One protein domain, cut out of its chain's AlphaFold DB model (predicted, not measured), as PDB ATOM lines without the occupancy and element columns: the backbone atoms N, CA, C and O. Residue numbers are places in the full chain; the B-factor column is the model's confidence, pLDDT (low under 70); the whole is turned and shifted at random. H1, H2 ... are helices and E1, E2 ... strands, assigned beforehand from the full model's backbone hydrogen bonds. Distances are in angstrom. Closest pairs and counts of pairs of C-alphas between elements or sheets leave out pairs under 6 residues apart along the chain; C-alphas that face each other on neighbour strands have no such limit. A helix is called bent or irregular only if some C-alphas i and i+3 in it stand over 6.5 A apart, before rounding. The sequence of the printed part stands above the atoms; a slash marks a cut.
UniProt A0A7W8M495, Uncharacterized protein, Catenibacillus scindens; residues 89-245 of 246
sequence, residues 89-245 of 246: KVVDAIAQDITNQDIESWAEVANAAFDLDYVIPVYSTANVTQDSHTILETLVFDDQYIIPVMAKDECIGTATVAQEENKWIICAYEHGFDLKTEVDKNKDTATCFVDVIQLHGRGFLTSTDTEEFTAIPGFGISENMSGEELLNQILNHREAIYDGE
ATOM      1  N   LYS A  89     128.407   2.108  25.485       96.88
ATOM      2  CA  LYS A  89     128.028   3.530  25.582       96.88
ATOM      3  C   LYS A  89     129.233   4.462  25.726       96.88
ATOM      4  O   LYS A  89     129.198   5.572  25.209       96.88
ATOM      5  N   VAL A  90     130.260   4.028  26.454       96.94
ATOM      6  CA  VAL A  90     131.500   4.790  26.628       96.94
ATOM      7  C   VAL A  90     132.301   4.766  25.331       96.94
ATOM      8  O   VAL A  90     132.742   5.817  24.879       96.94
ATOM      9  N   VAL A  91     132.415   3.594  24.700       98.44
ATOM     10  CA  VAL A  91     133.103   3.424  23.409       98.44
ATOM     11  C   VAL A  91     132.493   4.335  22.340       98.44
ATOM     12  O   VAL A  91     133.216   5.080  21.682       98.44
ATOM     13  N   ASP A  92     131.164   4.344  22.220       98.25
ATOM     14  CA  ASP A  92     130.437   5.186  21.265       98.25
ATOM     15  C   ASP A  92     130.665   6.682  21.539       98.25
ATOM     16  O   ASP A  92     130.856   7.462  20.605       98.25
ATOM     17  N   ALA A  93     130.674   7.088  22.814       98.00
ATOM     18  CA  ALA A  93     130.912   8.476  23.206       98.00
ATOM     19  C   ALA A  93     132.346   8.932  22.887       98.00
ATOM     20  O   ALA A  93     132.535  10.012  22.331       98.00
ATOM     21  N   ILE A  94     133.350   8.095  23.171       98.38
ATOM     22  CA  ILE A  94     134.753   8.359  22.824       98.38
ATOM     23  C   ILE A  94     134.907   8.500  21.305       98.38
ATOM     24  O   ILE A  94     135.496   9.474  20.836       98.38
ATOM     25  N   ALA A  95     134.335   7.569  20.533       97.94
ATOM     26  CA  ALA A  95     134.403   7.574  19.071       97.94
ATOM     27  C   ALA A  95     133.697   8.784  18.436       97.94
ATOM     28  O   ALA A  95     134.059   9.216  17.341       97.94
ATOM     29  N   GLN A  96     132.678   9.330  19.104       97.94
ATOM     30  CA  GLN A  96     131.992  10.543  18.671       97.94
ATOM     31  C   GLN A  96     132.831  11.806  18.914       97.94
ATOM     32  O   GLN A  96     132.802  12.734  18.101       97.94
ATOM     33  N   ASP A  97     133.538  11.864  20.039       98.38
ATOM     34  CA  ASP A  97     134.210  13.075  20.508       98.38
ATOM     35  C   ASP A  97     135.644  13.229  19.983       98.38
ATOM     36  O   ASP A  97     136.089  14.366  19.762       98.38
ATOM     37  N   ILE A  98     136.343  12.109  19.777       98.31
ATOM     38  CA  ILE A  98     137.742  12.048  19.344       98.31
ATOM     39  C   ILE A  98     137.797  11.552  17.899       98.31
ATOM     40  O   ILE A  98     137.424  10.423  17.590       98.31
ATOM     41  N   THR A  99     138.280  12.400  16.997       97.62
ATOM     42  CA  THR A  99     138.365  12.078  15.569       97.62
ATOM     43  C   THR A  99     139.703  11.428  15.218       97.62
ATOM     44  O   THR A  99     140.711  11.656  15.884       97.62
ATOM     45  N   ASN A 100     139.768  10.705  14.094       96.81
ATOM     46  CA  ASN A 100     141.048  10.200  13.573       96.81
ATOM     47  C   ASN A 100     142.068  11.322  13.338       96.81
ATOM     48  O   ASN A 100     143.257  11.102  13.517       96.81
ATOM     49  N   GLN A 101     141.628  12.538  12.998       97.69
ATOM     50  CA  GLN A 101     142.536  13.675  12.846       97.69
ATOM     51  C   GLN A 101     143.173  14.084  14.184       97.69
ATOM     52  O   GLN A 101     144.351  14.442  14.214       97.69
ATOM     53  N   ASP A 102     142.418  14.017  15.284       97.88
ATOM     54  CA  ASP A 102     142.966  14.249  16.622       97.88
ATOM     55  C   ASP A 102     144.018  13.178  16.943       97.88
ATOM     56  O   ASP A 102     145.128  13.504  17.360       97.88
ATOM     57  N   ILE A 103     143.710  11.910  16.659       98.31
ATOM     58  CA  ILE A 103     144.608  10.771  16.905       98.31
ATOM     59  C   ILE A 103     145.897  10.891  16.081       98.31
ATOM     60  O   ILE A 103     146.987  10.777  16.637       98.31
ATOM     61  N   GLU A 104     145.804  11.192  14.784       98.06
ATOM     62  CA  GLU A 104     146.963  11.446  13.915       98.06
ATOM     63  C   GLU A 104     147.825  12.605  14.426       98.06
ATOM     64  O   GLU A 104     149.052  12.539  14.357       98.06
ATOM     65  N   SER A 105     147.198  13.662  14.956       97.94
ATOM     66  CA  SER A 105     147.917  14.809  15.511       97.94
ATOM     67  C   SER A 105     148.691  14.458  16.780       97.94
ATOM     68  O   SER A 105     149.767  15.013  16.983       97.94
ATOM     69  N   TRP A 106     148.150  13.590  17.637       97.69
ATOM     70  CA  TRP A 106     148.828  13.137  18.856       97.69
ATOM     71  C   TRP A 106     149.909  12.096  18.567       97.69
ATOM     72  O   TRP A 106     150.974  12.135  19.176       97.69
ATOM     73  N   ALA A 107     149.643  11.182  17.632       97.19
ATOM     74  CA  ALA A 107     150.567  10.117  17.262       97.19
ATOM     75  C   ALA A 107     151.673  10.576  16.300       97.19
ATOM     76  O   ALA A 107     152.643   9.848  16.112       97.19
ATOM     77  N   GLU A 108     151.510  11.733  15.651       97.19
ATOM     78  CA  GLU A 108     152.374  12.233  14.569       97.19
ATOM     79  C   GLU A 108     152.531  11.229  13.403       97.19
ATOM     80  O   GLU A 108     153.523  11.229  12.667       97.19
ATOM     81  N   VAL A 109     151.527  10.368  13.205       97.06
ATOM     82  CA  VAL A 109     151.518   9.293  12.206       97.06
ATOM     83  C   VAL A 109     150.217   9.344  11.411       97.06
ATOM     84  O   VAL A 109     149.128   9.310  11.972       97.06
ATOM     85  N   ALA A 110     150.330   9.394  10.082       96.62
ATOM     86  CA  ALA A 110     149.174   9.421   9.188       96.62
ATOM     87  C   ALA A 110     148.400   8.095   9.206       96.62
ATOM     88  O   ALA A 110     149.002   7.018   9.134       96.62
ATOM     89  N   ASN A 111     147.070   8.182   9.163       95.81
ATOM     90  CA  ASN A 111     146.137   7.064   9.303       95.81
ATOM     91  C   ASN A 111     146.255   6.328  10.648       95.81
ATOM     92  O   ASN A 111     145.900   5.152  10.724       95.81
ATOM     93  N   ALA A 112     146.780   6.989  11.685       98.06
ATOM     94  CA  ALA A 112     146.691   6.477  13.042       98.06
ATOM     95  C   ALA A 112     145.231   6.530  13.514       98.06
ATOM     96  O   ALA A 112     144.538   7.530  13.320       98.06
ATOM     97  N   ALA A 113     144.764   5.450  14.126       98.38
ATOM     98  CA  ALA A 113     143.404   5.335  14.633       98.38
ATOM     99  C   ALA A 113     143.384   4.517  15.924       98.38
ATOM    100  O   ALA A 113     144.292   3.734  16.188       98.38
ATOM    101  N   PHE A 114     142.342   4.684  16.729       98.62
ATOM    102  CA  PHE A 114     142.124   3.852  17.905       98.62
ATOM    103  C   PHE A 114     141.658   2.451  17.525       98.62
ATOM    104  O   PHE A 114     140.832   2.291  16.624       98.62
ATOM    105  N   ASP A 115     142.137   1.447  18.261       98.44
ATOM    106  CA  ASP A 115     141.512   0.127  18.299       98.44
ATOM    107  C   ASP A 115     140.396   0.123  19.355       98.44
ATOM    108  O   ASP A 115     140.630  -0.104  20.544       98.44
ATOM    109  N   LEU A 116     139.174   0.444  18.929       98.25
ATOM    110  CA  LEU A 116     138.021   0.608  19.825       98.25
ATOM    111  C   LEU A 116     137.504  -0.713  20.421       98.25
ATOM    112  O   LEU A 116     136.685  -0.675  21.338       98.25
ATOM    113  N   ASP A 117     138.006  -1.861  19.964       97.75
ATOM    114  CA  ASP A 117     137.756  -3.147  20.624       97.75
ATOM    115  C   ASP A 117     138.550  -3.269  21.943       97.75
ATOM    116  O   ASP A 117     138.257  -4.127  22.775       97.75
ATOM    117  N   TYR A 118     139.533  -2.385  22.165       98.38
ATOM    118  CA  TYR A 118     140.451  -2.383  23.306       98.38
ATOM    119  C   TYR A 118     140.354  -1.081  24.109       98.38
ATOM    120  O   TYR A 118     141.364  -0.467  24.449       98.38
ATOM    121  N   VAL A 119     139.137  -0.638  24.430       98.62
ATOM    122  CA  VAL A 119     138.933   0.478  25.366       98.62
ATOM    123  C   VAL A 119     138.952  -0.060  26.794       98.62
ATOM    124  O   VAL A 119     137.996  -0.706  27.230       98.62
ATOM    125  N   ILE A 120     140.041   0.196  27.518       98.56
ATOM    126  CA  ILE A 120     140.324  -0.417  28.822       98.56
ATOM    127  C   ILE A 120     140.166   0.626  29.942       98.56
ATOM    128  O   ILE A 120     140.905   1.611  29.938       98.56
ATOM    129  N   PRO A 121     139.221   0.467  30.890       98.31
ATOM    130  CA  PRO A 121     139.140   1.323  32.073       98.31
ATOM    131  C   PRO A 121     140.385   1.177  32.949       98.31
ATOM    132  O   PRO A 121     140.883   0.069  33.155       98.31
ATOM    133  N   VAL A 122     140.850   2.295  33.503       97.69
ATOM    134  CA  VAL A 122     141.974   2.319  34.442       97.69
ATOM    135  C   VAL A 122     141.444   2.302  35.868       97.69
ATOM    136  O   VAL A 122     140.667   3.176  36.257       97.69
ATOM    137  N   TYR A 123     141.869   1.309  36.647       97.69
ATOM    138  CA  TYR A 123     141.623   1.265  38.083       97.69
ATOM    139  C   TYR A 123     142.933   1.468  38.838       97.69
ATOM    140  O   TYR A 123     143.908   0.778  38.546       97.69
ATOM    141  N   SER A 124     142.968   2.358  39.825       96.69
ATOM    142  CA  SER A 124     144.155   2.574  40.650       96.69
ATOM    143  C   SER A 124     144.029   2.004  42.048       96.69
ATOM    144  O   SER A 124     142.947   1.930  42.626       96.69
ATOM    145  N   THR A 125     145.169   1.696  42.654       96.06
ATOM    146  CA  THR A 125     145.303   1.319  44.069       96.06
ATOM    147  C   THR A 125     145.220   2.531  45.018       96.06
ATOM    148  O   THR A 125     145.859   2.557  46.076       96.06
ATOM    149  N   ALA A 126     144.464   3.577  44.662       92.62
ATOM    150  CA  ALA A 126     144.376   4.820  45.435       92.62
ATOM    151  C   ALA A 126     143.825   4.615  46.856       92.62
ATOM    152  O   ALA A 126     144.308   5.255  47.798       92.62
ATOM    153  N   ASN A 127     142.885   3.679  47.026       93.62
ATOM    154  CA  ASN A 127     142.214   3.411  48.300       93.62
ATOM    155  C   ASN A 127     142.928   2.384  49.189       93.62
ATOM    156  O   ASN A 127     142.349   1.955  50.182       93.62
ATOM    157  N   VAL A 128     144.174   1.992  48.895       93.88
ATOM    158  CA  VAL A 128     144.929   1.108  49.803       93.88
ATOM    159  C   VAL A 128     144.992   1.729  51.202       93.88
ATOM    160  O   VAL A 128     145.305   2.912  51.348       93.88
ATOM    161  N   THR A 129     144.731   0.938  52.240       92.69
ATOM    162  CA  THR A 129     144.879   1.322  53.653       92.69
ATOM    163  C   THR A 129     145.546   0.198  54.446       92.69
ATOM    164  O   THR A 129     145.660  -0.916  53.954       92.69
ATOM    165  N   GLN A 130     145.974   0.472  55.683       90.44
ATOM    166  CA  GLN A 130     146.556  -0.553  56.567       90.44
ATOM    167  C   GLN A 130     145.564  -1.675  56.934       90.44
ATOM    168  O   GLN A 130     145.987  -2.768  57.289       90.44
ATOM    169  N   ASP A 131     144.258  -1.416  56.821       93.19
ATOM    170  CA  ASP A 131     143.209  -2.413  57.054       93.19
ATOM    171  C   ASP A 131     142.866  -3.206  55.782       93.19
ATOM    172  O   ASP A 131     141.952  -4.030  55.803       93.19
ATOM    173  N   SER A 132     143.561  -2.944  54.669       93.50
ATOM    174  CA  SER A 132     143.278  -3.620  53.412       93.50
ATOM    175  C   SER A 132     143.741  -5.080  53.426       93.50
ATOM    176  O   SER A 132     144.816  -5.405  53.930       93.50
ATOM    177  N   HIS A 133     142.937  -5.964  52.845       92.81
ATOM    178  CA  HIS A 133     143.145  -7.406  52.781       92.81
ATOM    179  C   HIS A 133     143.369  -7.933  51.364       92.81
ATOM    180  O   HIS A 133     144.019  -8.965  51.205       92.81
ATOM    181  N   THR A 134     142.840  -7.259  50.343       94.50
ATOM    182  CA  THR A 134     143.026  -7.656  48.940       94.50
ATOM    183  C   THR A 134     143.294  -6.435  48.066       94.50
ATOM    184  O   THR A 134     143.070  -5.306  48.488       94.50
ATOM    185  N   ILE A 135     143.796  -6.623  46.849       96.19
ATOM    186  CA  ILE A 135     143.972  -5.531  45.885       96.19
ATOM    187  C   ILE A 135     142.616  -5.057  45.377       96.19
ATOM    188  O   ILE A 135     142.405  -3.849  45.283       96.19
ATOM    189  N   LEU A 136     141.684  -5.969  45.084       94.19
ATOM    190  CA  LEU A 136     140.401  -5.630  44.466       94.19
ATOM    191  C   LEU A 136     139.589  -4.614  45.284       94.19
ATOM    192  O   LEU A 136     138.997  -3.709  44.705       94.19
ATOM    193  N   GLU A 137     139.584  -4.713  46.615       92.50
ATOM    194  CA  GLU A 137     138.876  -3.756  47.484       92.50
ATOM    195  C   GLU A 137     139.520  -2.359  47.525       92.50
ATOM    196  O   GLU A 137     138.885  -1.394  47.947       92.50
ATOM    197  N   THR A 138     140.775  -2.247  47.086       93.12
ATOM    198  CA  THR A 138     141.539  -0.991  47.076       93.12
ATOM    199  C   THR A 138     141.406  -0.232  45.767       93.12
ATOM    200  O   THR A 138     141.861   0.913  45.675       93.12
ATOM    201  N   LEU A 139     140.819  -0.874  44.754       95.56
ATOM    202  CA  LEU A 139     140.713  -0.306  43.428       95.56
ATOM    203  C   LEU A 139     139.713   0.850  43.402       95.56
ATOM    204  O   LEU A 139     138.651   0.808  44.019       95.56
ATOM    205  N   VAL A 140     140.059   1.888  42.652       94.94
ATOM    206  CA  VAL A 140     139.198   3.029  42.336       94.94
ATOM    207  C   VAL A 140     139.245   3.231  40.837       94.94
ATOM    208  O   VAL A 140     140.317   3.177  40.253       94.94
ATOM    209  N   PHE A 141     138.095   3.437  40.202       95.12
ATOM    210  CA  PHE A 141     138.077   3.819  38.795       95.12
ATOM    211  C   PHE A 141     138.599   5.255  38.643       95.12
ATOM    212  O   PHE A 141     138.065   6.166  39.268       95.12
ATOM    213  N   ASP A 142     139.618   5.452  37.806       91.56
ATOM    214  CA  ASP A 142     140.356   6.720  37.674       91.56
ATOM    215  C   ASP A 142     139.701   7.736  36.723       91.56
ATOM    216  O   ASP A 142     140.343   8.704  36.303       91.56
ATOM    217  N   ASP A 143     138.443   7.500  36.333       94.56
ATOM    218  CA  ASP A 143     137.720   8.278  35.316       94.56
ATOM    219  C   ASP A 143     138.481   8.379  33.975       94.56
ATOM    220  O   ASP A 143     138.333   9.330  33.202       94.56
ATOM    221  N   GLN A 144     139.302   7.363  33.691       97.00
ATOM    222  CA  GLN A 144     140.213   7.297  32.553       97.00
ATOM    223  C   GLN A 144     140.125   5.953  31.838       97.00
ATOM    224  O   GLN A 144     139.885   4.905  32.445       97.00
ATOM    225  N   TYR A 145     140.380   5.994  30.532       98.69
ATOM    226  CA  TYR A 145     140.520   4.811  29.693       98.69
ATOM    227  C   TYR A 145     141.836   4.864  28.929       98.69
ATOM    228  O   TYR A 145     142.257   5.932  28.487       98.69
ATOM    229  N   ILE A 146     142.455   3.707  28.726       98.62
ATOM    230  CA  ILE A 146     143.590   3.547  27.817       98.62
ATOM    231  C   ILE A 146     143.160   2.783  26.569       98.62
ATOM    232  O   ILE A 146     142.341   1.864  26.643       98.62
ATOM    233  N   ILE A 147     143.674   3.203  25.414       98.81
ATOM    234  CA  ILE A 147     143.264   2.691  24.105       98.81
ATOM    235  C   ILE A 147     144.504   2.523  23.214       98.81
ATOM    236  O   ILE A 147     145.275   3.482  23.072       98.81
ATOM    237  N   PRO A 148     144.715   1.350  22.587       98.75
ATOM    238  CA  PRO A 148     145.770   1.167  21.602       98.75
ATOM    239  C   PRO A 148     145.582   2.097  20.402       98.75
ATOM    240  O   PRO A 148     144.482   2.232  19.860       98.75
ATOM    241  N   VAL A 149     146.677   2.706  19.957       98.75
ATOM    242  CA  VAL A 149     146.735   3.479  18.718       98.75
ATOM    243  C   VAL A 149     147.400   2.627  17.651       98.75
ATOM    244  O   VAL A 149     148.554   2.219  17.788       98.75
ATOM    245  N   MET A 150     146.667   2.372  16.575       98.38
ATOM    246  CA  MET A 150     147.061   1.498  15.481       98.38
ATOM    247  C   MET A 150     147.453   2.311  14.255       98.38
ATOM    248  O   MET A 150     146.767   3.263  13.885       98.38
ATOM    249  N   ALA A 151     148.508   1.888  13.564       97.38
ATOM    250  CA  ALA A 151     148.832   2.353  12.223       97.38
ATOM    251  C   ALA A 151     149.396   1.189  11.406       97.38
ATOM    252  O   ALA A 151     150.301   0.495  11.855       97.38
ATOM    253  N   LYS A 152     148.881   0.988  10.184       94.25
ATOM    254  CA  LYS A 152     149.287  -0.130   9.304       94.25
ATOM    255  C   LYS A 152     149.215  -1.501  10.003       94.25
ATOM    256  O   LYS A 152     150.120  -2.312   9.852       94.25
ATOM    257  N   ASP A 153     148.146  -1.719  10.768       92.00
ATOM    258  CA  ASP A 153     147.885  -2.941  11.544       92.00
ATOM    259  C   ASP A 153     148.877  -3.227  12.691       92.00
ATOM    260  O   ASP A 153     148.805  -4.283  13.317       92.00
ATOM    261  N   GLU A 154     149.753  -2.278  13.031       96.50
ATOM    262  CA  GLU A 154     150.670  -2.357  14.172       96.50
ATOM    263  C   GLU A 154     150.241  -1.388  15.280       96.50
ATOM    264  O   GLU A 154     149.812  -0.264  14.999       96.50
ATOM    265  N   CYS A 155     150.356  -1.810  16.543       98.06
ATOM    266  CA  CYS A 155     150.153  -0.925  17.686       98.06
ATOM    267  C   CYS A 155     151.392  -0.039  17.852       98.06
ATOM    268  O   CYS A 155     152.479  -0.523  18.162       98.06
ATOM    269  N   ILE A 156     151.234   1.263  17.627       98.06
ATOM    270  CA  ILE A 156     152.335   2.238  17.651       98.06
ATOM    271  C   ILE A 156     152.447   2.984  18.987       98.06
ATOM    272  O   ILE A 156     153.444   3.665  19.241       98.06
ATOM    273  N   GLY A 157     151.444   2.848  19.850       98.25
ATOM    274  CA  GLY A 157     151.414   3.453  21.173       98.25
ATOM    275  C   GLY A 157     150.058   3.293  21.841       98.25
ATOM    276  O   GLY A 157     149.159   2.642  21.312       98.25
ATOM    277  N   THR A 158     149.912   3.921  22.999       98.56
ATOM    278  CA  THR A 158     148.696   3.865  23.811       98.56
ATOM    279  C   THR A 158     148.276   5.273  24.196       98.56
ATOM    280  O   THR A 158     149.066   6.040  24.744       98.56
ATOM    281  N   ALA A 159     147.032   5.634  23.898       98.69
ATOM    282  CA  ALA A 159     146.453   6.898  24.328       98.69
ATOM    283  C   ALA A 159     145.729   6.713  25.659       98.69
ATOM    284  O   ALA A 159     145.040   5.716  25.852       98.69
ATOM    285  N   THR A 160     145.852   7.694  26.549       98.62
ATOM    286  CA  THR A 160     144.956   7.847  27.699       98.62
ATOM    287  C   THR A 160     143.911   8.896  27.356       98.62
ATOM    288  O   THR A 160     144.246   9.978  26.860       98.62
ATOM    289  N   VAL A 161     142.647   8.569  27.604       98.62
ATOM    290  CA  VAL A 161     141.509   9.455  27.377       98.62
ATOM    291  C   VAL A 161     140.739   9.686  28.669       98.62
ATOM    292  O   VAL A 161     140.563   8.777  29.480       98.62
ATOM    293  N   ALA A 162     140.277  10.918  28.842       97.75
ATOM    294  CA  ALA A 162     139.515  11.371  29.999       97.75
ATOM    295  C   ALA A 162     138.412  12.332  29.547       97.75
ATOM    296  O   ALA A 162     138.471  12.888  28.444       97.75
ATOM    297  N   GLN A 163     137.412  12.540  30.402       96.38
ATOM    298  CA  GLN A 163     136.358  13.510  30.133       96.38
ATOM    299  C   GLN A 163     136.741  14.898  30.672       96.38
ATOM    300  O   GLN A 163     136.941  15.077  31.871       96.38
ATOM    301  N   GLU A 164     136.771  15.903  29.798       93.94
ATOM    302  CA  GLU A 164     136.902  17.320  30.153       93.94
ATOM    303  C   GLU A 164     135.694  18.104  29.621       93.94
ATOM    304  O   GLU A 164     135.328  17.990  28.454       93.94
ATOM    305  N   GLU A 165     135.038  18.898  30.476       91.31
ATOM    306  CA  GLU A 165     133.862  19.717  30.110       91.31
ATOM    307  C   GLU A 165     132.741  18.933  29.380       91.31
ATOM    308  O   GLU A 165     132.080  19.450  28.480       91.31
ATOM    309  N   ASN A 166     132.491  17.686  29.804       89.38
ATOM    310  CA  ASN A 166     131.563  16.719  29.190       89.38
ATOM    311  C   ASN A 166     131.967  16.184  27.805       89.38
ATOM    312  O   ASN A 166     131.133  15.572  27.140       89.38
ATOM    313  N   LYS A 167     133.220  16.365  27.381       95.56
ATOM    314  CA  LYS A 167     133.750  15.821  26.129       95.56
ATOM    315  C   LYS A 167     134.924  14.883  26.401       95.56
ATOM    316  O   LYS A 167     135.762  15.187  27.244       95.56
ATOM    317  N   TRP A 168     135.020  13.772  25.677       98.19
ATOM    318  CA  TRP A 168     136.231  12.950  25.702       98.19
ATOM    319  C   TRP A 168     137.382  13.634  24.964       98.19
ATOM    320  O   TRP A 168     137.219  14.142  23.851       98.19
ATOM    321  N   ILE A 169     138.558  13.627  25.587       97.94
ATOM    322  CA  ILE A 169     139.799  14.126  25.000       97.94
ATOM    323  C   ILE A 169     140.931  13.119  25.194       97.94
ATOM    324  O   ILE A 169     140.901  12.305  26.114       97.94
ATOM    325  N   ILE A 170     141.960  13.215  24.352       98.50
ATOM    326  CA  ILE A 170     143.255  12.580  24.608       98.50
ATOM    327  C   ILE A 170     144.005  13.467  25.604       98.50
ATOM    328  O   ILE A 170     144.232  14.643  25.318       98.50
ATOM    329  N   CYS A 171     144.364  12.924  26.767       97.00
ATOM    330  CA  CYS A 171     145.099  13.654  27.805       97.00
ATOM    331  C   CYS A 171     146.579  13.250  27.875       97.00
ATOM    332  O   CYS A 171     147.420  14.064  28.265       97.00
ATOM    333  N   ALA A 172     146.915  12.032  27.444       97.56
ATOM    334  CA  ALA A 172     148.289  11.554  27.340       97.56
ATOM    335  C   ALA A 172     148.456  10.560  26.184       97.56
ATOM    336  O   ALA A 172     147.504   9.898  25.767       97.56
ATOM    337  N   TYR A 173     149.687  10.441  25.686       98.00
ATOM    338  CA  TYR A 173     150.054   9.470  24.661       98.00
ATOM    339  C   TYR A 173     151.422   8.848  24.960       98.00
ATOM    340  O   TYR A 173     152.434   9.544  25.069       98.00
ATOM    341  N   GLU A 174     151.442   7.525  25.087       97.06
ATOM    342  CA  GLU A 174     152.622   6.719  25.376       97.06
ATOM    343  C   GLU A 174     153.113   6.033  24.103       97.06
ATOM    344  O   GLU A 174     152.492   5.108  23.578       97.06
ATOM    345  N   HIS A 175     154.254   6.497  23.598       96.00
ATOM    346  CA  HIS A 175     154.841   5.988  22.364       96.00
ATOM    347  C   HIS A 175     155.428   4.588  22.561       96.00
ATOM    348  O   HIS A 175     156.194   4.356  23.495       96.00
ATOM    349  N   GLY A 176     155.131   3.676  21.634       94.00
ATOM    350  CA  GLY A 176     155.732   2.342  21.584       94.00
ATOM    351  C   GLY A 176     155.233   1.353  22.640       94.00
ATOM    352  O   GLY A 176     155.663   0.202  22.619       94.00
ATOM    353  N   PHE A 177     154.332   1.757  23.540       96.38
ATOM    354  CA  PHE A 177     153.668   0.815  24.433       96.38
ATOM    355  C   PHE A 177     152.581   0.047  23.664       96.38
ATOM    356  O   PHE A 177     151.534   0.606  23.329       96.38
ATOM    357  N   ASP A 178     152.854  -1.227  23.372       97.19
ATOM    358  CA  ASP A 178     151.946  -2.147  22.677       97.19
ATOM    359  C   ASP A 178     150.919  -2.758  23.644       97.19
ATOM    360  O   ASP A 178     150.988  -3.931  24.024       97.19
ATOM    361  N   LEU A 179     149.955  -1.932  24.060       97.44
ATOM    362  CA  LEU A 179     148.872  -2.356  24.944       97.44
ATOM    363  C   LEU A 179     148.050  -3.498  24.336       97.44
ATOM    364  O   LEU A 179     147.631  -4.391  25.068       97.44
ATOM    365  N   LYS A 180     147.827  -3.495  23.016       97.88
ATOM    366  CA  LYS A 180     147.019  -4.521  22.347       97.88
ATOM    367  C   LYS A 180     147.604  -5.912  22.567       97.88
ATOM    368  O   LYS A 180     146.889  -6.804  23.015       97.88
ATOM    369  N   THR A 181     148.904  -6.075  22.325       97.75
ATOM    370  CA  THR A 181     149.601  -7.345  22.552       97.75
ATOM    371  C   THR A 181     149.536  -7.775  24.021       97.75
ATOM    372  O   THR A 181     149.355  -8.960  24.302       97.75
ATOM    373  N   GLU A 182     149.660  -6.844  24.972       97.88
ATOM    374  CA  GLU A 182     149.563  -7.172  26.398       97.88
ATOM    375  C   GLU A 182     148.144  -7.575  26.820       97.88
ATOM    376  O   GLU A 182     147.978  -8.540  27.570       97.88
ATOM    377  N   VAL A 183     147.112  -6.910  26.298       98.00
ATOM    378  CA  VAL A 183     145.714  -7.297  26.532       98.00
ATOM    379  C   VAL A 183     145.421  -8.651  25.889       98.00
ATOM    380  O   VAL A 183     144.832  -9.509  26.536       98.00
ATOM    381  N   ASP A 184     145.877  -8.903  24.660       97.88
ATOM    382  CA  ASP A 184     145.657 -10.178  23.964       97.88
ATOM    383  C   ASP A 184     146.202 -11.391  24.729       97.88
ATOM    384  O   ASP A 184     145.595 -12.462  24.688       97.88
ATOM    385  N   LYS A 185     147.306 -11.226  25.465       97.25
ATOM    386  CA  LYS A 185     147.873 -12.279  26.325       97.25
ATOM    387  C   LYS A 185     147.015 -12.590  27.555       97.25
ATOM    388  O   LYS A 185     147.104 -13.702  28.066       97.25
ATOM    389  N   ASN A 186     146.244 -11.618  28.048       97.00
ATOM    390  CA  ASN A 186     145.629 -11.662  29.379       97.00
ATOM    391  C   ASN A 186     144.091 -11.593  29.368       97.00
ATOM    392  O   ASN A 186     143.466 -11.893  30.382       97.00
ATOM    393  N   LYS A 187     143.459 -11.215  28.250       95.94
ATOM    394  CA  LYS A 187     142.024 -10.877  28.188       95.94
ATOM    395  C   LYS A 187     141.054 -11.991  28.567       95.94
ATOM    396  O   LYS A 187     139.925 -11.700  28.942       95.94
ATOM    397  N   ASP A 188     141.486 -13.244  28.470       95.19
ATOM    398  CA  ASP A 188     140.646 -14.399  28.791       95.19
ATOM    399  C   ASP A 188     140.615 -14.705  30.299       95.19
ATOM    400  O   ASP A 188     139.740 -15.441  30.758       95.19
ATOM    401  N   THR A 189     141.562 -14.164  31.072       94.44
ATOM    402  CA  THR A 189     141.707 -14.438  32.512       94.44
ATOM    403  C   THR A 189     141.627 -13.185  33.375       94.44
ATOM    404  O   THR A 189     141.152 -13.261  34.505       94.44
ATOM    405  N   ALA A 190     142.081 -12.039  32.867       96.62
ATOM    406  CA  ALA A 190     142.140 -10.802  33.627       96.62
ATOM    407  C   ALA A 190     140.743 -10.276  33.977       96.62
ATOM    408  O   ALA A 190     139.866 -10.135  33.126       96.62
ATOM    409  N   THR A 191     140.570  -9.912  35.242       96.38
ATOM    410  CA  THR A 191     139.392  -9.205  35.743       96.38
ATOM    411  C   THR A 191     139.429  -7.739  35.320       96.38
ATOM    412  O   THR A 191     138.428  -7.207  34.847       96.38
ATOM    413  N   CYS A 192     140.582  -7.076  35.468       97.50
ATOM    414  CA  CYS A 192     140.749  -5.666  35.115       97.50
ATOM    415  C   CYS A 192     142.219  -5.276  34.904       97.50
ATOM    416  O   CYS A 192     143.138  -6.022  35.250       97.50
ATOM    417  N   PHE A 193     142.421  -4.088  34.334       98.25
ATOM    418  CA  PHE A 193     143.712  -3.409  34.266       98.25
ATOM    419  C   PHE A 193     143.912  -2.531  35.505       98.25
ATOM    420  O   PHE A 193     142.978  -1.853  35.935       98.25
ATOM    421  N   VAL A 194     145.123  -2.524  36.060       98.06
ATOM    422  CA  VAL A 194     145.445  -1.819  37.303       98.06
ATOM    423  C   VAL A 194     146.664  -0.915  37.130       98.06
ATOM    424  O   VAL A 194     147.716  -1.368  36.671       98.06
ATOM    425  N   ASP A 195     146.528   0.341  37.557       97.38
ATOM    426  CA  ASP A 195     147.631   1.277  37.786       97.38
ATOM    427  C   ASP A 195     148.016   1.274  39.276       97.38
ATOM    428  O   ASP A 195     147.272   1.711  40.160       97.38
ATOM    429  N   VAL A 196     149.192   0.726  39.578       97.50
ATOM    430  CA  VAL A 196     149.727   0.622  40.935       97.50
ATOM    431  C   VAL A 196     150.506   1.892  41.255       97.50
ATOM    432  O   VAL A 196     151.739   1.937  41.178       97.50
ATOM    433  N   ILE A 197     149.771   2.936  41.634       94.31
ATOM    434  CA  ILE A 197     150.294   4.304  41.755       94.31
ATOM    435  C   ILE A 197     151.484   4.428  42.717       94.31
ATOM    436  O   ILE A 197     152.384   5.227  42.474       94.31
ATOM    437  N   GLN A 198     151.521   3.634  43.794       94.44
ATOM    438  CA  GLN A 198     152.574   3.697  44.814       94.44
ATOM    439  C   GLN A 198     153.903   3.128  44.317       94.44
ATOM    440  O   GLN A 198     154.953   3.518  44.813       94.44
ATOM    441  N   LEU A 199     153.859   2.198  43.364       95.12
ATOM    442  CA  LEU A 199     155.039   1.518  42.827       95.12
ATOM    443  C   LEU A 199     155.325   1.925  41.377       95.12
ATOM    444  O   LEU A 199     156.241   1.387  40.760       95.12
ATOM    445  N   HIS A 200     154.541   2.858  40.823       94.44
ATOM    446  CA  HIS A 200     154.573   3.252  39.410       94.44
ATOM    447  C   HIS A 200     154.469   2.052  38.452       94.44
ATOM    448  O   HIS A 200     155.073   2.044  37.376       94.44
ATOM    449  N   GLY A 201     153.760   1.004  38.877       96.38
ATOM    450  CA  GLY A 201     153.593  -0.244  38.142       96.38
ATOM    451  C   GLY A 201     152.263  -0.289  37.406       96.38
ATOM    452  O   GLY A 201     151.302   0.341  37.824       96.38
ATOM    453  N   ARG A 202     152.189  -1.072  36.334       97.56
ATOM    454  CA  ARG A 202     150.940  -1.338  35.616       97.56
ATOM    455  C   ARG A 202     150.828  -2.816  35.311       97.56
ATOM    456  O   ARG A 202     151.844  -3.486  35.119       97.56
ATOM    457  N   GLY A 203     149.608  -3.324  35.277       97.94
ATOM    458  CA  GLY A 203     149.389  -4.741  35.044       97.94
ATOM    459  C   GLY A 203     147.928  -5.137  34.988       97.94
ATOM    460  O   GLY A 203     147.032  -4.297  34.950       97.94
ATOM    461  N   PHE A 204     147.708  -6.443  34.989       98.31
ATOM    462  CA  PHE A 204     146.384  -7.044  35.001       98.31
ATOM    463  C   PHE A 204     146.164  -7.780  36.312       98.31
ATOM    464  O   PHE A 204     147.010  -8.569  36.735       98.31
ATOM    465  N   LEU A 205     145.008  -7.551  36.926       98.00
ATOM    466  CA  LEU A 205     144.561  -8.312  38.082       98.00
ATOM    467  C   LEU A 205     143.633  -9.430  37.613       98.00
ATOM    468  O   LEU A 205     142.655  -9.175  36.909       98.00
ATOM    469  N   THR A 206     143.918 -10.657  38.031       96.44
ATOM    470  CA  THR A 206     143.001 -11.800  37.935       96.44
ATOM    471  C   THR A 206     142.442 -12.078  39.324       96.44
ATOM    472  O   THR A 206     143.216 -12.201  40.265       96.44
ATOM    473  N   SER A 207     141.117 -12.164  39.464       89.81
ATOM    474  CA  SER A 207     140.432 -12.419  40.737       89.81
ATOM    475  C   SER A 207     139.331 -13.468  40.538       89.81
ATOM    476  O   SER A 207     138.169 -13.141  40.294       89.81
ATOM    477  N   THR A 208     139.719 -14.749  40.551       82.12
ATOM    478  CA  THR A 208     138.795 -15.896  40.455       82.12
ATOM    479  C   THR A 208     138.647 -16.599  41.804       82.12
ATOM    480  O   THR A 208     137.579 -16.542  42.404       82.12
ATOM    481  N   ASP A 209     139.730 -17.212  42.291       83.44
ATOM    482  CA  ASP A 209     139.822 -17.872  43.603       83.44
ATOM    483  C   ASP A 209     140.841 -17.164  44.510       83.44
ATOM    484  O   ASP A 209     140.581 -16.917  45.687       83.44
ATOM    485  N   THR A 210     141.998 -16.817  43.942       90.81
ATOM    486  CA  THR A 210     143.045 -15.987  44.546       90.81
ATOM    487  C   THR A 210     143.388 -14.848  43.599       90.81
ATOM    488  O   THR A 210     143.200 -14.958  42.385       90.81
ATOM    489  N   GLU A 211     143.863 -13.738  44.157       96.44
ATOM    490  CA  GLU A 211     144.317 -12.613  43.352       96.44
ATOM    491  C   GLU A 211     145.725 -12.866  42.826       96.44
ATOM    492  O   GLU A 211     146.630 -13.185  43.593       96.44
ATOM    493  N   GLU A 212     145.909 -12.671  41.526       97.81
ATOM    494  CA  GLU A 212     147.208 -12.718  40.860       97.81
ATOM    495  C   GLU A 212     147.391 -11.442  40.042       97.81
ATOM    496  O   GLU A 212     146.496 -11.034  39.292       97.81
ATOM    497  N   PHE A 213     148.559 -10.818  40.172       98.19
ATOM    498  CA  PHE A 213     148.940  -9.632  39.424       98.19
ATOM    499  C   PHE A 213     149.966  -9.993  38.353       98.19
ATOM    500  O   PHE A 213     151.086 -10.422  38.639       98.19
ATOM    501  N   THR A 214     149.581  -9.790  37.096       98.19
ATOM    502  CA  THR A 214     150.478  -9.933  35.949       98.19
ATOM    503  C   THR A 214     151.036  -8.570  35.584       98.19
ATOM    504  O   THR A 214     150.306  -7.704  35.099       98.19
ATOM    505  N   ALA A 215     152.328  -8.378  35.834       97.75
ATOM    506  CA  ALA A 215     153.006  -7.115  35.602       97.75
ATOM    507  C   ALA A 215     153.257  -6.894  34.107       97.75
ATOM    508  O   ALA A 215     153.654  -7.811  33.384       97.75
ATOM    509  N   ILE A 216     153.074  -5.658  33.650       97.12
ATOM    510  CA  ILE A 216     153.486  -5.243  32.311       97.12
ATOM    511  C   ILE A 216     154.928  -4.726  32.398       97.12
ATOM    512  O   ILE A 216     155.189  -3.751  33.112       97.12
ATOM    513  N   PRO A 217     155.885  -5.336  31.673       91.25
ATOM    514  CA  PRO A 217     157.271  -4.886  31.687       91.25
ATOM    515  C   PRO A 217     157.422  -3.436  31.214       91.25
ATOM    516  O   PRO A 217     156.712  -2.981  30.322       91.25
ATOM    517  N   GLY A 218     158.410  -2.726  31.765       90.00
ATOM    518  CA  GLY A 218     158.683  -1.323  31.419       90.00
ATOM    519  C   GLY A 218     158.005  -0.309  32.340       90.00
ATOM    520  O   GLY A 218     158.326   0.877  32.271       90.00
ATOM    521  N   PHE A 219     157.154  -0.781  33.250       89.75
ATOM    522  CA  PHE A 219     156.624  -0.019  34.377       89.75
ATOM    523  C   PHE A 219     157.301  -0.489  35.677       89.75
ATOM    524  O   PHE A 219     158.031  -1.479  35.677       89.75
ATOM    525  N   GLY A 220     157.125   0.234  36.782       90.06
ATOM    526  CA  GLY A 220     157.904   0.067  38.020       90.06
ATOM    527  C   GLY A 220     157.856  -1.321  38.677       90.06
ATOM    528  O   GLY A 220     158.693  -1.614  39.527       90.06
ATOM    529  N   ILE A 221     156.941  -2.195  38.247       93.81
ATOM    530  CA  ILE A 221     156.861  -3.601  38.647       93.81
ATOM    531  C   ILE A 221     157.192  -4.462  37.426       93.81
ATOM    532  O   ILE A 221     156.542  -4.345  36.391       93.81
ATOM    533  N   SER A 222     158.196  -5.330  37.543       90.25
ATOM    534  CA  SER A 222     158.683  -6.152  36.426       90.25
ATOM    535  C   SER A 222     158.316  -7.632  36.514       90.25
ATOM    536  O   SER A 222     158.472  -8.348  35.529       90.25
ATOM    537  N   GLU A 223     157.893  -8.105  37.685       95.19
ATOM    538  CA  GLU A 223     157.620  -9.518  37.943       95.19
ATOM    539  C   GLU A 223     156.166  -9.718  38.362       95.19
ATOM    540  O   GLU A 223     155.586  -8.890  39.066       95.19
ATOM    541  N   ASN A 224     155.591 -10.835  37.920       97.06
ATOM    542  CA  ASN A 224     154.274 -11.272  38.363       97.06
ATOM    543  C   ASN A 224     154.345 -11.697  39.829       97.06
ATOM    544  O   ASN A 224     155.356 -12.247  40.268       97.06
ATOM    545  N   MET A 225     153.261 -11.480  40.560       97.81
ATOM    546  CA  MET A 225     153.170 -11.824  41.975       97.81
ATOM    547  C   MET A 225     151.719 -12.054  42.375       97.81
ATOM    548  O   MET A 225     150.799 -11.620  41.678       97.81
ATOM    549  N   SER A 226     151.519 -12.682  43.526       97.94
ATOM    550  CA  SER A 226     150.187 -12.782  44.114       97.94
ATOM    551  C   SER A 226     149.663 -11.399  44.527       97.94
ATOM    552  O   SER A 226     150.430 -10.473  44.803       97.94
ATOM    553  N   GLY A 227     148.341 -11.245  44.614       97.12
ATOM    554  CA  GLY A 227     147.717 -10.015  45.108       97.12
ATOM    555  C   GLY A 227     148.131  -9.683  46.545       97.12
ATOM    556  O   GLY A 227     148.340  -8.516  46.866       97.12
ATOM    557  N   GLU A 228     148.347 -10.700  47.387       97.00
ATOM    558  CA  GLU A 228     148.860 -10.530  48.754       97.00
ATOM    559  C   GLU A 228     150.287  -9.960  48.756       97.00
ATOM    560  O   GLU A 228     150.582  -9.009  49.482       97.00
ATOM    561  N   GLU A 229     151.180 -10.498  47.921       97.75
ATOM    562  CA  GLU A 229     152.540  -9.973  47.770       97.75
ATOM    563  C   GLU A 229     152.533  -8.532  47.255       97.75
ATOM    564  O   GLU A 229     153.261  -7.695  47.796       97.75
ATOM    565  N   LEU A 230     151.686  -8.219  46.268       97.94
ATOM    566  CA  LEU A 230     151.541  -6.860  45.748       97.94
ATOM    567  C   LEU A 230     151.063  -5.891  46.832       97.94
ATOM    568  O   LEU A 230     151.647  -4.820  47.007       97.94
ATOM    569  N   LEU A 231     150.031  -6.269  47.588       97.31
ATOM    570  CA  LEU A 231     149.464  -5.434  48.644       97.31
ATOM    571  C   LEU A 231     150.506  -5.143  49.726       97.31
ATOM    572  O   LEU A 231     150.706  -3.988  50.104       97.31
ATOM    573  N   ASN A 232     151.237  -6.173  50.155       96.31
ATOM    574  CA  ASN A 232     152.320  -6.031  51.122       96.31
ATOM    575  C   ASN A 232     153.433  -5.101  50.611       96.31
ATOM    576  O   ASN A 232     153.941  -4.277  51.371       96.31
ATOM    577  N   GLN A 233     153.808  -5.179  49.327       96.19
ATOM    578  CA  GLN A 233     154.788  -4.252  48.749       96.19
ATOM    579  C   GLN A 233     154.295  -2.801  48.763       96.19
ATOM    580  O   GLN A 233     155.061  -1.904  49.121       96.19
ATOM    581  N   ILE A 234     153.023  -2.565  48.431       95.94
ATOM    582  CA  ILE A 234     152.425  -1.225  48.465       95.94
ATOM    583  C   ILE A 234     152.424  -0.657  49.894       95.94
ATOM    584  O   ILE A 234     152.785   0.508  50.093       95.94
ATOM    585  N   LEU A 235     152.035  -1.461  50.890       94.38
ATOM    586  CA  LEU A 235     151.987  -1.045  52.297       94.38
ATOM    587  C   LEU A 235     153.383  -0.719  52.841       94.38
ATOM    588  O   LEU A 235     153.592   0.374  53.371       94.38
ATOM    589  N   ASN A 236     154.358  -1.599  52.606       92.38
ATOM    590  CA  ASN A 236     155.748  -1.382  53.019       92.38
ATOM    591  C   ASN A 236     156.354  -0.124  52.375       92.38
ATOM    592  O   ASN A 236     157.102   0.612  53.019       92.38
ATOM    593  N   HIS A 237     156.029   0.148  51.105       89.31
ATOM    594  CA  HIS A 237     156.496   1.357  50.428       89.31
ATOM    595  C   HIS A 237     155.939   2.629  51.081       89.31
ATOM    596  O   HIS A 237     156.665   3.607  51.247       89.31
ATOM    597  N   ARG A 238     154.669   2.614  51.505       79.75
ATOM    598  CA  ARG A 238     154.066   3.747  52.220       79.75
ATOM    599  C   ARG A 238     154.712   3.992  53.579       79.75
ATOM    600  O   ARG A 238     154.955   5.147  53.907       79.75
ATOM    601  N   GLU A 239     155.011   2.948  54.348       77.69
ATOM    602  CA  GLU A 239     155.685   3.088  55.651       77.69
ATOM    603  C   GLU A 239     157.073   3.724  55.514       77.69
ATOM    604  O   GLU A 239     157.399   4.665  56.238       77.69
ATOM    605  N   ALA A 240     157.846   3.304  54.510       75.06
ATOM    606  CA  ALA A 240     159.172   3.858  54.246       75.06
ATOM    607  C   ALA A 240     159.154   5.364  53.908       75.06
ATOM    608  O   ALA A 240     160.109   6.071  54.229       75.06
ATOM    609  N   ILE A 241     158.082   5.866  53.279       73.31
ATOM    610  CA  ILE A 241     157.917   7.303  53.009       73.31
ATOM    611  C   ILE A 241     157.728   8.080  54.319       73.31
ATOM    612  O   ILE A 241     158.347   9.126  54.493       73.31
ATOM    613  N   TYR A 242     156.927   7.565  55.258       64.50
ATOM    614  CA  TYR A 242     156.674   8.242  56.535       64.50
ATOM    615  C   TYR A 242     157.883   8.219  57.480       64.50
ATOM    616  O   TYR A 242     158.123   9.201  58.182       64.50
ATOM    617  N   ASP A 243     158.675   7.145  57.469       64.69
ATOM    618  CA  ASP A 243     159.872   7.030  58.314       64.69
ATOM    619  C   ASP A 243     161.080   7.820  57.770       64.69
ATOM    620  O   ASP A 243     162.017   8.125  58.510       64.69
ATOM    621  N   GLY A 244     161.072   8.172  56.479       55.28
ATOM    622  CA  GLY A 244     162.134   8.937  55.815       55.28
ATOM    623  C   GLY A 244     162.050  10.461  55.974       55.28
ATOM    624  O   GLY A 244     162.997  11.154  55.598       55.28
ATOM    625  N   GLU A 245     160.952  10.990  56.524       51.31
ATOM    626  CA  GLU A 245     160.739  12.431  56.764       51.31
ATOM    627  C   GLU A 245     161.075  12.882  58.208       51.31
ATOM    628  O   GLU A 245     160.719  13.995  58.608       51.31
TER     629      GLU A 245
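What this domain is: This is residues 89 to 245 of the 246 residues of an uncharacterized protein of Catenibacillus scindens (UniProt A0A7W8M495). One long, strongly twisted sheet of seven strands curls round the short helix H3, which fills its hollow face, while H1 and H2 pack near the E4 end and H4 packs at the E7 end. The sheet is two antiparallel meanders, E1 to E4 and E5 to E7, joined side by side through the parallel pair E1 and E5; the last turns of H4 and the tail, residues 240 to 245, stick out. The printed part has 157 residues, with four named helices and seven named strands in the order H1 H2 E1 E2 E3 E4 H3 E5 E6 E7 H4; the sheet's order is E4 E3 E2 E1 E5 E6 E7, mixed, and the class is mixed, helices and strands. The whole is compact, with a radius of gyration of the C-alphas of 16.7 A and spans of 48 by 33 by 29 A.

Where its parts are: H1, residues 89 to 97, begins at C-alpha 89 (128.028, 3.530, 25.582), and H2 is residues 100 to 107. E1, residues 120 to 124, precedes E2, residues 140 to 151, 31.6 A long and bent by 61 degrees at residue 143. E3, residues 154 to 164, is 28.8 A long and bends by 53 degrees at residue 157; E4, residues 167 to 175, is 23.6 A long. H3 is residues 179 to 186, E5 192 to 196, E6 201 to 207 and E7 211 to 215. H4, residues 227 to 243, is 24.8 A long and ends at C-alpha 243 (159.872, 7.030, 58.314).

How they stand to each other: E1 and E5 are parallel, at 40 degrees, with N 195 and O 123 2.8 A apart. The hairpin E1 and E2 has N 122 and O 144 at 3.0 A, E2 and E3 has N 147 and O 159 at 2.9 A, and E3 and E4 has N 160 and O 172 at 2.9 A. In the hairpin E5 and E6, N 194 and O 203 are 2.8 A apart; in E6 and E7, N 204 and O 214 are 2.9 A apart. There are three layers, helices on both faces of the sheet: H1, H2 and H4 on one face, H3 on the other. The closest C-alphas of H3 and E2 are those of Leu 179 and Pro 148, 5.8 A; of H1 and E4, Asp 97 and Trp 168, 5.6 A; of H2 and E4, Trp 106 and Tyr 173, 7.0 A; of H4 and E7, Gly 227 and Glu 211, 4.6 A. H4 runs along the strands, at 19 degrees to E5 on the local plane. Every O i to N i+4 pair is within hydrogen-bond range in H1, H2 and H4, and 3 of 4 in H3.

The domain as a whole: The C-alphas of Asn 111 and Asp 243 are the two farthest apart, 50.9 A. The printed part has no cut; the links H2 to E1, E1 to E2 and E7 to H4 are long. The mean pLDDT of the printed part is 94.7, with residues 242 to 245 under 70.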